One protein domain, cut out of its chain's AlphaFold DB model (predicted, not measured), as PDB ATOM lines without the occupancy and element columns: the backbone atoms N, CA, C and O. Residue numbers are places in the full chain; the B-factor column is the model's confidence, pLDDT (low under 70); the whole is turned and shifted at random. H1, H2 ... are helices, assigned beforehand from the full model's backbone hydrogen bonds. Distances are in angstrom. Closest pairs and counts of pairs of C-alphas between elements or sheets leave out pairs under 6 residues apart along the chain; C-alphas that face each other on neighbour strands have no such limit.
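AT A GLANCE: This is residues 2 to 84 of the 648 residues of the protein "ELFV_dehydrog domain-containing protein" of Spirochaeta sp (UniProt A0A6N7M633). Three crossed helices, H2, H3 and the first part of H5, make a small core; short H1 packs on H2 and H3, and short H4 is set off from the core. The long H5 leads away from this core, and residues 77 to 82, of which 77 and 78 belong to H5, stick out. The printed part has 83 residues with five named helices, H1 to H5 in order, and no named strand: all helix. It is compact, with a radius of gyration of the C-alphas of 12.8 A, yet only just elongated, spanning 39 by 26 by 21 A.

IN THESE COORDINATES: Find C-alpha 4 at (-16.711, -0.322, -40.545), where H1 begins; it runs to residue 8. Next come H2, residues 15 to 27, 18.3 A long, and H3, residues 33 to 46, 18.6 A. H4 is residues 51 to 56. H5, residues 59 to 78, runs 29.0 A to C-alpha 78 at (-3.519, 12.826, -61.879).

HOW THE PARTS SIT: Start at the hubs, H2 and H3: they touch at Glu 22 and Ala 36, C-alphas 6.5 A apart, at a steep tilt of 51 degrees, opposite ways; H2 uses residues 22 to 26 alone. H1 touches H2 at Ala 8 and Leu 15, 5.1 A between C-alphas, and H3 at Ile 7 and Asp 41, 5.6 A. H5 touches H2 with residues 59 to 67 alone, closest C-alphas Leu 21 and Ala 63, 5.5 A. H5 and H3 are about perpendicular at 80 degrees and touch at Phe 43 and Leu 66, C-alphas 6.7 A apart. H4 is close to H5 but not clearly touching: the C-alphas of Phe 54 and Ile 62 are 7.5 A apart. In H1 to H5 every O i to N i+4 pair is within hydrogen-bond range.

THE WHOLE: Look to Gly 16 and Glu 81 for the farthest C-alphas, 40.5 A apart. The printed part has no cut and no long link. Mean pLDDT of the printed part is 79.1; residues 56 and 71 to 84 are under 70.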
ATOM      1  N   LEU A   2     -12.090  -4.055 -45.615       74.19
ATOM      2  CA  LEU A   2     -12.202  -3.202 -44.429       74.19
ATOM      3  C   LEU A   2     -13.677  -3.174 -44.004       74.19
ATOM      4  O   LEU A   2     -14.542  -2.814 -44.804       74.19
ATOM      5  N   THR A   3     -13.979  -3.638 -42.793       87.44
ATOM      6  CA  THR A   3     -15.310  -3.498 -42.187       87.44
ATOM      7  C   THR A   3     -15.366  -2.172 -41.434       87.44
ATOM      8  O   THR A   3     -14.343  -1.714 -40.930       87.44
ATOM      9  N   LEU A   4     -16.549  -1.557 -41.327       88.12
ATOM     10  CA  LEU A   4     -16.711  -0.322 -40.545       88.12
ATOM     11  C   LEU A   4     -16.331  -0.526 -39.077       88.12
ATOM     12  O   LEU A   4     -15.726   0.360 -38.490       88.12
ATOM     13  N   GLN A   5     -16.589  -1.720 -38.530       87.75
ATOM     14  CA  GLN A   5     -16.141  -2.106 -37.193       87.75
ATOM     15  C   GLN A   5     -14.622  -1.988 -37.046       87.75
ATOM     16  O   GLN A   5     -14.147  -1.308 -36.148       87.75
ATOM     17  N   ASN A   6     -13.851  -2.549 -37.983       88.06
ATOM     18  CA  ASN A   6     -12.389  -2.490 -37.923       88.06
ATOM     19  C   ASN A   6     -11.834  -1.065 -38.104       88.06
ATOM     20  O   ASN A   6     -10.708  -0.786 -37.685       88.06
ATOM     21  N   ILE A   7     -12.571  -0.186 -38.789       88.75
ATOM     22  CA  ILE A   7     -12.213   1.231 -38.929       88.75
ATOM     23  C   ILE A   7     -12.512   1.961 -37.616       88.75
ATOM     24  O   ILE A   7     -11.637   2.663 -37.119       88.75
ATOM     25  N   ALA A   8     -13.704   1.752 -37.051       88.94
ATOM     26  CA  ALA A   8     -14.155   2.369 -35.811       88.94
ATOM     27  C   ALA A   8     -13.275   1.976 -34.618       88.94
ATOM     28  O   ALA A   8     -12.811   2.861 -33.909       88.94
ATOM     29  N   ASP A   9     -12.954   0.686 -34.465       88.00
ATOM     30  CA  ASP A   9     -12.135   0.148 -33.364       88.00
ATOM     31  C   ASP A   9     -10.721   0.751 -33.298       88.00
ATOM     32  O   ASP A   9     -10.066   0.697 -32.259       88.00
ATOM     33  N   ARG A  10     -10.230   1.295 -34.418       87.38
ATOM     34  CA  ARG A  10      -8.917   1.948 -34.520       87.38
ATOM     35  C   ARG A  10      -8.994   3.473 -34.481       87.38
ATOM     36  O   ARG A  10      -7.949   4.112 -34.395       87.38
ATOM     37  N   SER A  11     -10.200   4.031 -34.555       86.25
ATOM     38  CA  SER A  11     -10.444   5.467 -34.656       86.25
ATOM     39  C   SER A  11     -10.913   6.058 -33.330       86.25
ATOM     40  O   SER A  11     -11.381   5.349 -32.445       86.25
ATOM     41  N   ALA A  12     -10.874   7.385 -33.226       83.62
ATOM     42  CA  ALA A  12     -11.457   8.115 -32.099       83.62
ATOM     43  C   ALA A  12     -12.998   8.240 -32.165       83.62
ATOM     44  O   ALA A  12     -13.598   8.859 -31.288       83.62
ATOM     45  N   LEU A  13     -13.646   7.701 -33.207       88.00
ATOM     46  CA  LEU A  13     -15.087   7.811 -33.436       88.00
ATOM     47  C   LEU A  13     -15.818   6.514 -33.085       88.00
ATOM     48  O   LEU A  13     -15.301   5.413 -33.271       88.00
ATOM     49  N   SER A  14     -17.064   6.642 -32.621       90.06
ATOM     50  CA  SER A  14     -17.912   5.477 -32.376       90.06
ATOM     51  C   SER A  14     -18.315   4.802 -33.691       90.06
ATOM     52  O   SER A  14     -18.386   5.449 -34.737       90.06
ATOM     53  N   LEU A  15     -18.657   3.507 -33.649       90.06
ATOM     54  CA  LEU A  15     -19.165   2.796 -34.830       90.06
ATOM     55  C   LEU A  15     -20.340   3.537 -35.484       90.06
ATOM     56  O   LEU A  15     -20.364   3.694 -36.701       90.06
ATOM     57  N   GLY A  16     -21.271   4.046 -34.674       89.62
ATOM     58  CA  GLY A  16     -22.438   4.775 -35.170       89.62
ATOM     59  C   GLY A  16     -22.096   6.117 -35.826       89.62
ATOM     60  O   GLY A  16     -22.868   6.598 -36.657       89.62
ATOM     61  N   ASP A  17     -20.960   6.725 -35.483       90.06
ATOM     62  CA  ASP A  17     -20.463   7.929 -36.155       90.06
ATOM     63  C   ASP A  17     -19.760   7.569 -37.466       90.06
ATOM     64  O   ASP A  17     -19.995   8.221 -38.480       90.06
ATOM     65  N   VAL A  18     -18.972   6.489 -37.492       91.19
ATOM     66  CA  VAL A  18     -18.328   5.979 -38.715       91.19
ATOM     67  C   VAL A  18     -19.365   5.519 -39.749       91.19
ATOM     68  O   VAL A  18     -19.208   5.789 -40.939       91.19
ATOM     69  N   GLU A  19     -20.460   4.890 -39.316       91.62
ATOM     70  CA  GLU A  19     -21.598   4.537 -40.178       91.62
ATOM     71  C   GLU A  19     -22.273   5.775 -40.777       91.62
ATOM     72  O   GLU A  19     -22.595   5.801 -41.968       91.62
ATOM     73  N   ARG A  20     -22.456   6.827 -39.971       90.75
ATOM     74  CA  ARG A  20     -22.976   8.109 -40.461       90.75
ATOM     75  C   ARG A  20     -22.020   8.763 -41.452       90.75
ATOM     76  O   ARG A  20     -22.488   9.236 -42.479       90.75
ATOM     77  N   LEU A  21     -20.710   8.736 -41.198       90.44
ATOM     78  CA  LEU A  21     -19.710   9.246 -42.139       90.44
ATOM     79  C   LEU A  21     -19.764   8.511 -43.479       90.44
ATOM     80  O   LEU A  21     -19.809   9.167 -44.517       90.44
ATOM     81  N   GLU A  22     -19.784   7.172 -43.474       92.00
ATOM     82  CA  GLU A  22     -19.897   6.385 -44.710       92.00
ATOM     83  C   GLU A  22     -21.148   6.786 -45.492       92.00
ATOM     84  O   GLU A  22     -21.064   7.039 -46.695       92.00
ATOM     85  N   LYS A  23     -22.289   6.907 -44.807       90.56
ATOM     86  CA  LYS A  23     -23.541   7.334 -45.430       90.56
ATOM     87  C   LYS A  23     -23.421   8.729 -46.051       90.56
ATOM     88  O   LYS A  23     -23.702   8.871 -47.237       90.56
ATOM     89  N   SER A  24     -22.950   9.722 -45.295       86.94
ATOM     90  CA  SER A  24     -22.815  11.106 -45.771       86.94
ATOM     91  C   SER A  24     -21.861  11.223 -46.965       86.94
ATOM     92  O   SER A  24     -22.123  11.979 -47.895       86.94
ATOM     93  N   ILE A  25     -20.769  10.452 -46.982       87.19
ATOM     94  CA  ILE A  25     -19.802  10.456 -48.089       87.19
ATOM     95  C   ILE A  25     -20.382   9.758 -49.326       87.19
ATOM     96  O   ILE A  25     -20.195  10.246 -50.441       87.19
ATOM     97  N   LEU A  26     -21.105   8.647 -49.165       88.56
ATOM     98  CA  LEU A  26     -21.746   7.946 -50.284       88.56
ATOM     99  C   LEU A  26     -22.892   8.752 -50.906       88.56
ATOM    100  O   LEU A  26     -23.058   8.721 -52.125       88.56
ATOM    101  N   GLU A  27     -23.636   9.515 -50.103       87.69
ATOM    102  CA  GLU A  27     -24.700  10.411 -50.577       87.69
ATOM    103  C   GLU A  27     -24.185  11.509 -51.521       87.69
ATOM    104  O   GLU A  27     -24.947  12.008 -52.348       87.69
ATOM    105  N   THR A  28     -22.888  11.836 -51.479       79.56
ATOM    106  CA  THR A  28     -22.280  12.774 -52.439       79.56
ATOM    107  C   THR A  28     -22.192  12.223 -53.866       79.56
ATOM    108  O   THR A  28     -22.020  12.991 -54.811       79.56
ATOM    109  N   GLY A  29     -22.266  10.898 -54.044       80.31
ATOM    110  CA  GLY A  29     -22.111  10.229 -55.338       80.31
ATOM    111  C   GLY A  29     -20.675  10.166 -55.879       80.31
ATOM    112  O   GLY A  29     -20.460   9.567 -56.932       80.31
ATOM    113  N   TYR A  30     -19.681  10.732 -55.181       77.19
ATOM    114  CA  TYR A  30     -18.282  10.756 -55.634       77.19
ATOM    115  C   TYR A  30     -17.500   9.462 -55.350       77.19
ATOM    116  O   TYR A  30     -16.437   9.247 -55.934       77.19
ATOM    117  N   PHE A  31     -18.001   8.595 -54.466       82.50
ATOM    118  CA  PHE A  31     -17.279   7.416 -53.980       82.50
ATOM    119  C   PHE A  31     -18.076   6.127 -54.203       82.50
ATOM    120  O   PHE A  31     -19.275   6.076 -53.949       82.50
ATOM    121  N   SER A  32     -17.395   5.051 -54.616       87.38
ATOM    122  CA  SER A  32     -17.942   3.696 -54.478       87.38
ATOM    123  C   SER A  32     -17.869   3.245 -53.010       87.38
ATOM    124  O   SER A  32     -16.994   3.726 -52.288       87.38
ATOM    125  N   PRO A  33     -18.702   2.290 -52.550       86.25
ATOM    126  CA  PRO A  33     -18.642   1.765 -51.178       86.25
ATOM    127  C   PRO A  33     -17.243   1.301 -50.750       86.25
ATOM    128  O   PRO A  33     -16.776   1.592 -49.653       86.25
ATOM    129  N   GLU A  34     -16.520   0.628 -51.642       86.19
ATOM    130  CA  GLU A  34     -15.159   0.152 -51.376       86.19
ATOM    131  C   GLU A  34     -14.165   1.309 -51.233       86.19
ATOM    132  O   GLU A  34     -13.315   1.302 -50.338       86.19
ATOM    133  N   LYS A  35     -14.288   2.328 -52.094       85.25
ATOM    134  CA  LYS A  35     -13.435   3.514 -52.050       85.25
ATOM    135  C   LYS A  35     -13.746   4.373 -50.825       85.25
ATOM    136  O   LYS A  35     -12.806   4.798 -50.166       85.25
ATOM    137  N   ALA A  36     -15.020   4.557 -50.477       87.25
ATOM    138  CA  ALA A  36     -15.448   5.281 -49.282       87.25
ATOM    139  C   ALA A  36     -14.833   4.673 -48.013       87.25
ATOM    140  O   ALA A  36     -14.223   5.391 -47.228       87.25
ATOM    141  N   ARG A  37     -14.876   3.342 -47.855       90.25
ATOM    142  CA  ARG A  37     -14.240   2.653 -46.715       90.25
ATOM    143  C   ARG A  37     -12.724   2.797 -46.690       90.25
ATOM    144  O   ARG A  37     -12.146   2.935 -45.618       90.25
ATOM    145  N   SER A  38     -12.075   2.767 -47.854       87.12
ATOM    146  CA  SER A  38     -10.628   2.991 -47.942       87.12
ATOM    147  C   SER A  38     -10.237   4.422 -47.566       87.12
ATOM    148  O   SER A  38      -9.218   4.605 -46.907       87.12
ATOM    149  N   GLU A  39     -11.007   5.425 -47.992       86.56
ATOM    150  CA  GLU A  39     -10.762   6.833 -47.655       86.56
ATOM    151  C   GLU A  39     -11.077   7.121 -46.184       86.56
ATOM    152  O   GLU A  39     -10.323   7.838 -45.537       86.56
ATOM    153  N   LEU A  40     -12.123   6.502 -45.629       89.44
ATOM    154  CA  LEU A  40     -12.432   6.555 -44.198       89.44
ATOM    155  C   LEU A  40     -11.298   5.988 -43.353       89.44
ATOM    156  O   LEU A  40     -10.838   6.654 -42.431       89.44
ATOM    157  N   ASP A  41     -10.813   4.788 -43.675       88.25
ATOM    158  CA  ASP A  41      -9.707   4.190 -42.926       88.25
ATOM    159  C   ASP A  41      -8.428   5.024 -43.036       88.25
ATOM    160  O   ASP A  41      -7.691   5.211 -42.065       88.25
ATOM    161  N   TRP A  42      -8.177   5.574 -44.223       85.19
ATOM    162  CA  TRP A  42      -7.049   6.462 -44.427       85.19
ATOM    163  C   TRP A  42      -7.178   7.740 -43.587       85.19
ATOM    164  O   TRP A  42      -6.271   8.049 -42.820       85.19
ATOM    165  N   PHE A  43      -8.299   8.452 -43.679       84.75
ATOM    166  CA  PHE A  43      -8.510   9.733 -43.006       84.75
ATOM    167  C   PHE A  43      -8.562   9.596 -41.478       84.75
ATOM    168  O   PHE A  43      -7.936  10.386 -40.772       84.75
ATOM    169  N   LEU A  44      -9.269   8.583 -40.970       87.44
ATOM    170  CA  LEU A  44      -9.470   8.380 -39.533       87.44
ATOM    171  C   LEU A  44      -8.245   7.765 -38.849       87.44
ATOM    172  O   LEU A  44      -7.899   8.180 -37.747       87.44
ATOM    173  N   ASN A  45      -7.579   6.805 -39.498       85.06
ATOM    174  CA  ASN A  45      -6.577   5.967 -38.829       85.06
ATOM    175  C   ASN A  45      -5.155   6.137 -39.380       85.06
ATOM    176  O   ASN A  45      -4.189   5.879 -38.665       85.06
ATOM    177  N   THR A  46      -4.994   6.553 -40.640       80.88
ATOM    178  CA  THR A  46      -3.676   6.560 -41.312       80.88
ATOM    179  C   THR A  46      -3.086   7.962 -41.458       80.88
ATOM    180  O   THR A  46      -1.878   8.138 -41.324       80.88
ATOM    181  N   LEU A  47      -3.921   8.974 -41.703       78.00
ATOM    182  CA  LEU A  47      -3.502  10.364 -41.889       78.00
ATOM    183  C   LEU A  47      -2.905  10.953 -40.602       78.00
ATOM    184  O   LEU A  47      -2.088  11.870 -40.655       78.00
ATOM    185  N   GLY A  48      -3.263  10.391 -39.442       77.38
ATOM    186  CA  GLY A  48      -2.670  10.745 -38.156       77.38
ATOM    187  C   GLY A  48      -3.060  12.143 -37.683       77.38
ATOM    188  O   GLY A  48      -2.224  12.837 -37.103       77.38
ATOM    189  N   ILE A  49      -4.295  12.571 -37.966       80.31
ATOM    190  CA  ILE A  49      -4.886  13.766 -37.354       80.31
ATOM    191  C   ILE A  49      -5.057  13.496 -35.851       80.31
ATOM    192  O   ILE A  49      -5.376  12.381 -35.445       80.31
ATOM    193  N   ASP A  50      -4.798  14.503 -35.019       80.12
ATOM    194  CA  ASP A  50      -4.915  14.374 -33.566       80.12
ATOM    195  C   ASP A  50      -6.342  13.985 -33.133       80.12
ATOM    196  O   ASP A  50      -7.310  14.552 -33.634       80.12
ATOM    197  N   GLU A  51      -6.478  13.067 -32.167       78.88
ATOM    198  CA  GLU A  51      -7.783  12.576 -31.676       78.88
ATOM    199  C   GLU A  51      -8.702  13.706 -31.197       78.88
ATOM    200  O   GLU A  51      -9.928  13.626 -31.311       78.88
ATOM    201  N   TYR A  52      -8.107  14.801 -30.718       76.00
ATOM    202  CA  TYR A  52      -8.843  15.990 -30.318       76.00
ATOM    203  C   TYR A  52      -9.731  16.539 -31.444       76.00
ATOM    204  O   TYR A  52     -10.862  16.922 -31.181       76.00
ATOM    205  N   TYR A  53      -9.275  16.519 -32.701       82.12
ATOM    206  CA  TYR A  53     -10.081  16.970 -33.841       82.12
ATOM    207  C   TYR A  53     -11.373  16.153 -33.990       82.12
ATOM    208  O   TYR A  53     -12.446  16.725 -34.166       82.12
ATOM    209  N   PHE A  54     -11.285  14.824 -33.885       83.94
ATOM    210  CA  PHE A  54     -12.438  13.933 -34.042       83.94
ATOM    211  C   PHE A  54     -13.425  14.033 -32.880       83.94
ATOM    212  O   PHE A  54     -14.610  13.771 -33.056       83.94
ATOM    213  N   THR A  55     -12.946  14.437 -31.703       75.25
ATOM    214  CA  THR A  55     -13.789  14.636 -30.517       75.25
ATOM    215  C   THR A  55     -14.384  16.045 -30.434       75.25
ATOM    216  O   THR A  55     -15.440  16.217 -29.828       75.25
ATOM    217  N   SER A  56     -13.764  17.056 -31.058       68.12
ATOM    218  CA  SER A  56     -14.239  18.451 -31.051       68.12
ATOM    219  C   SER A  56     -15.066  18.855 -32.282       68.12
ATOM    220  O   SER A  56     -15.772  19.874 -32.247       68.12
ATOM    221  N   THR A  57     -15.004  18.069 -33.361       74.56
ATOM    222  CA  THR A  57     -15.632  18.353 -34.665       74.56
ATOM    223  C   THR A  57     -16.863  17.472 -34.886       74.56
ATOM    224  O   THR A  57     -16.870  16.305 -34.506       74.56
ATOM    225  N   SER A  58     -17.930  18.010 -35.491       79.94
ATOM    226  CA  SER A  58     -19.144  17.216 -35.732       79.94
ATOM    227  C   SER A  58     -18.954  16.194 -36.861       79.94
ATOM    228  O   SER A  58     -18.085  16.346 -37.717       79.94
ATOM    229  N   VAL A  59     -19.785  15.152 -36.886       83.94
ATOM    230  CA  VAL A  59     -19.715  14.097 -37.912       83.94
ATOM    231  C   VAL A  59     -19.924  14.661 -39.324       83.94
ATOM    232  O   VAL A  59     -19.174  14.320 -40.235       83.94
ATOM    233  N   ASP A  60     -20.879  15.573 -39.505       80.00
ATOM    234  CA  ASP A  60     -21.158  16.189 -40.811       80.00
ATOM    235  C   ASP A  60     -19.968  17.024 -41.307       80.00
ATOM    236  O   ASP A  60     -19.581  16.967 -42.477       80.00
ATOM    237  N   ASP A  61     -19.329  17.741 -40.385       76.06
ATOM    238  CA  ASP A  61     -18.122  18.518 -40.644       76.06
ATOM    239  C   ASP A  61     -16.951  17.623 -41.053       76.06
ATOM    240  O   ASP A  61     -16.238  17.926 -42.009       76.06
ATOM    241  N   ILE A  62     -16.770  16.504 -40.346       84.88
ATOM    242  CA  ILE A  62     -15.740  15.508 -40.645       84.88
ATOM    243  C   ILE A  62     -15.963  14.911 -42.038       84.88
ATOM    244  O   ILE A  62     -15.000  14.798 -42.797       84.88
ATOM    245  N   ALA A  63     -17.206  14.576 -42.400       83.44
ATOM    246  CA  ALA A  63     -17.539  14.078 -43.733       83.44
ATOM    247  C   ALA A  63     -17.182  15.108 -44.814       83.44
ATOM    248  O   ALA A  63     -16.502  14.769 -45.784       83.44
ATOM    249  N   GLY A  64     -17.567  16.374 -44.620       77.06
ATOM    250  CA  GLY A  64     -17.228  17.461 -45.538       77.06
ATOM    251  C   GLY A  64     -15.718  17.656 -45.699       77.06
ATOM    252  O   GLY A  64     -15.226  17.795 -46.821       77.06
ATOM    253  N   HIS A  65     -14.962  17.607 -44.596       79.75
ATOM    254  CA  HIS A  65     -13.502  17.691 -44.630       79.75
ATOM    255  C   HIS A  65     -12.890  16.511 -45.383       79.75
ATOM    256  O   HIS A  65     -12.071  16.733 -46.268       79.75
ATOM    257  N   LEU A  66     -13.308  15.276 -45.085       83.00
ATOM    258  CA  LEU A  66     -12.809  14.073 -45.750       83.00
ATOM    259  C   LEU A  66     -13.024  14.146 -47.261       83.00
ATOM    260  O   LEU A  66     -12.071  13.958 -48.012       83.00
ATOM    261  N   VAL A  67     -14.240  14.477 -47.710       78.81
ATOM    262  CA  VAL A  67     -14.563  14.597 -49.142       78.81
ATOM    263  C   VAL A  67     -13.643  15.611 -49.819       78.81
ATOM    264  O   VAL A  67     -13.089  15.314 -50.878       78.81
ATOM    265  N   ALA A  68     -13.432  16.772 -49.191       71.38
ATOM    266  CA  ALA A  68     -12.504  17.774 -49.696       71.38
ATOM    267  C   ALA A  68     -11.080  17.195 -49.811       71.38
ATOM    268  O   ALA A  68     -10.499  17.216 -50.898       71.38
ATOM    269  N   ILE A  69     -10.542  16.593 -48.740       71.44
ATOM    270  CA  ILE A  69      -9.184  16.016 -48.726       71.44
ATOM    271  C   ILE A  69      -9.021  14.966 -49.835       71.44
ATOM    272  O   ILE A  69      -8.054  15.007 -50.603       71.44
ATOM    273  N   SER A  70      -9.964  14.030 -49.940       72.56
ATOM    274  CA  SER A  70      -9.920  12.942 -50.916       72.56
ATOM    275  C   SER A  70     -10.007  13.463 -52.355       72.56
ATOM    276  O   SER A  70      -9.285  12.967 -53.224       72.56
ATOM    277  N   ALA A  71     -10.811  14.501 -52.619       67.62
ATOM    278  CA  ALA A  71     -10.868  15.156 -53.927       67.62
ATOM    279  C   ALA A  71      -9.523  15.812 -54.296       67.62
ATOM    280  O   ALA A  71      -9.038  15.642 -55.416       67.62
ATOM    281  N   SER A  72      -8.866  16.478 -53.338       62.38
ATOM    282  CA  SER A  72      -7.522  17.049 -53.531       62.38
ATOM    283  C   SER A  72      -6.479  15.993 -53.873       62.38
ATOM    284  O   SER A  72      -5.661  16.193 -54.773       62.38
ATOM    285  N   GLY A  73      -6.494  14.868 -53.151       62.78
ATOM    286  CA  GLY A  73      -5.539  13.781 -53.345       62.78
ATOM    287  C   GLY A  73      -5.643  13.148 -54.733       62.78
ATOM    288  O   GLY A  73      -4.634  12.713 -55.284       62.78
ATOM    289  N   LEU A  74      -6.840  13.127 -55.325       63.81
ATOM    290  CA  LEU A  74      -7.045  12.689 -56.706       63.81
ATOM    291  C   LEU A  74      -6.473  13.702 -57.706       63.81
ATOM    292  O   LEU A  74      -5.729  13.306 -58.599       63.81
ATOM    293  N   ILE A  75      -6.739  14.999 -57.532       59.03
ATOM    294  CA  ILE A  75      -6.223  16.049 -58.429       59.03
ATOM    295  C   ILE A  75      -4.686  16.057 -58.444       59.03
ATOM    296  O   ILE A  75      -4.091  16.075 -59.517       59.03
ATOM    297  N   SER A  76      -4.040  15.943 -57.279       58.75
ATOM    298  CA  SER A  76      -2.572  15.910 -57.166       58.75
ATOM    299  C   SER A  76      -1.939  14.647 -57.780       58.75
ATOM    300  O   SER A  76      -0.845  14.705 -58.329       58.75
ATOM    301  N   ARG A  77      -2.627  13.493 -57.752       58.22
ATOM    302  CA  ARG A  77      -2.115  12.238 -58.343       58.22
ATOM    303  C   ARG A  77      -2.257  12.154 -59.863       58.22
ATOM    304  O   ARG A  77      -1.548  11.361 -60.477       58.22
ATOM    305  N   TYR A  78      -3.185  12.909 -60.452       56.38
ATOM    306  CA  TYR A  78      -3.519  12.826 -61.879       56.38
ATOM    307  C   TYR A  78      -3.252  14.128 -62.665       56.38
ATOM    308  O   TYR A  78      -3.340  14.108 -63.892       56.38
ATOM    309  N   GLY A  79      -2.894  15.234 -62.000       48.47
ATOM    310  CA  GLY A  79      -2.385  16.469 -62.612       48.47
ATOM    311  C   GLY A  79      -0.852  16.477 -62.682       48.47
ATOM    312  O   GLY A  79      -0.188  16.134 -61.711       48.47
ATOM    313  N   GLY A  80      -0.285  16.808 -63.846       44.22
ATOM    314  CA  GLY A  80       1.163  16.785 -64.094       44.22
ATOM    315  C   GLY A  80       1.958  17.899 -63.392       44.22
ATOM    316  O   GLY A  80       1.435  18.988 -63.190       44.22
ATOM    317  N   GLU A  81       3.227  17.568 -63.101       41.75
ATOM    318  CA  GLU A  81       4.300  18.310 -62.397       41.75
ATOM    319  C   GLU A  81       4.003  18.806 -60.972       41.75
ATOM    320  O   GLU A  81       3.166  19.674 -60.785       41.75
ATOM    321  N   ASP A  82       4.748  18.247 -59.997       46.72
ATOM    322  CA  ASP A  82       5.096  18.682 -58.616       46.72
ATOM    323  C   ASP A  82       4.201  19.720 -57.890       46.72
ATOM    324  O   ASP A  82       4.664  20.504 -57.058       46.72
ATOM    325  N   MET A  83       2.896  19.723 -58.160       49.56
ATOM    326  CA  MET A  83       1.909  20.550 -57.475       49.56
ATOM    327  C   MET A  83       1.621  19.892 -56.125       49.56
ATOM    328  O   MET A  83       0.826  18.954 -56.025       49.56
ATOM    329  N   GLY A  84       2.357  20.333 -55.099       57.50
ATOM    330  CA  GLY A  84       2.219  19.872 -53.713       57.50
ATOM    331  C   GLY A  84       0.772  19.908 -53.209       57.50
ATOM    332  O   GLY A  84      -0.103  20.540 -53.801       57.50
TER     333      GLY A  84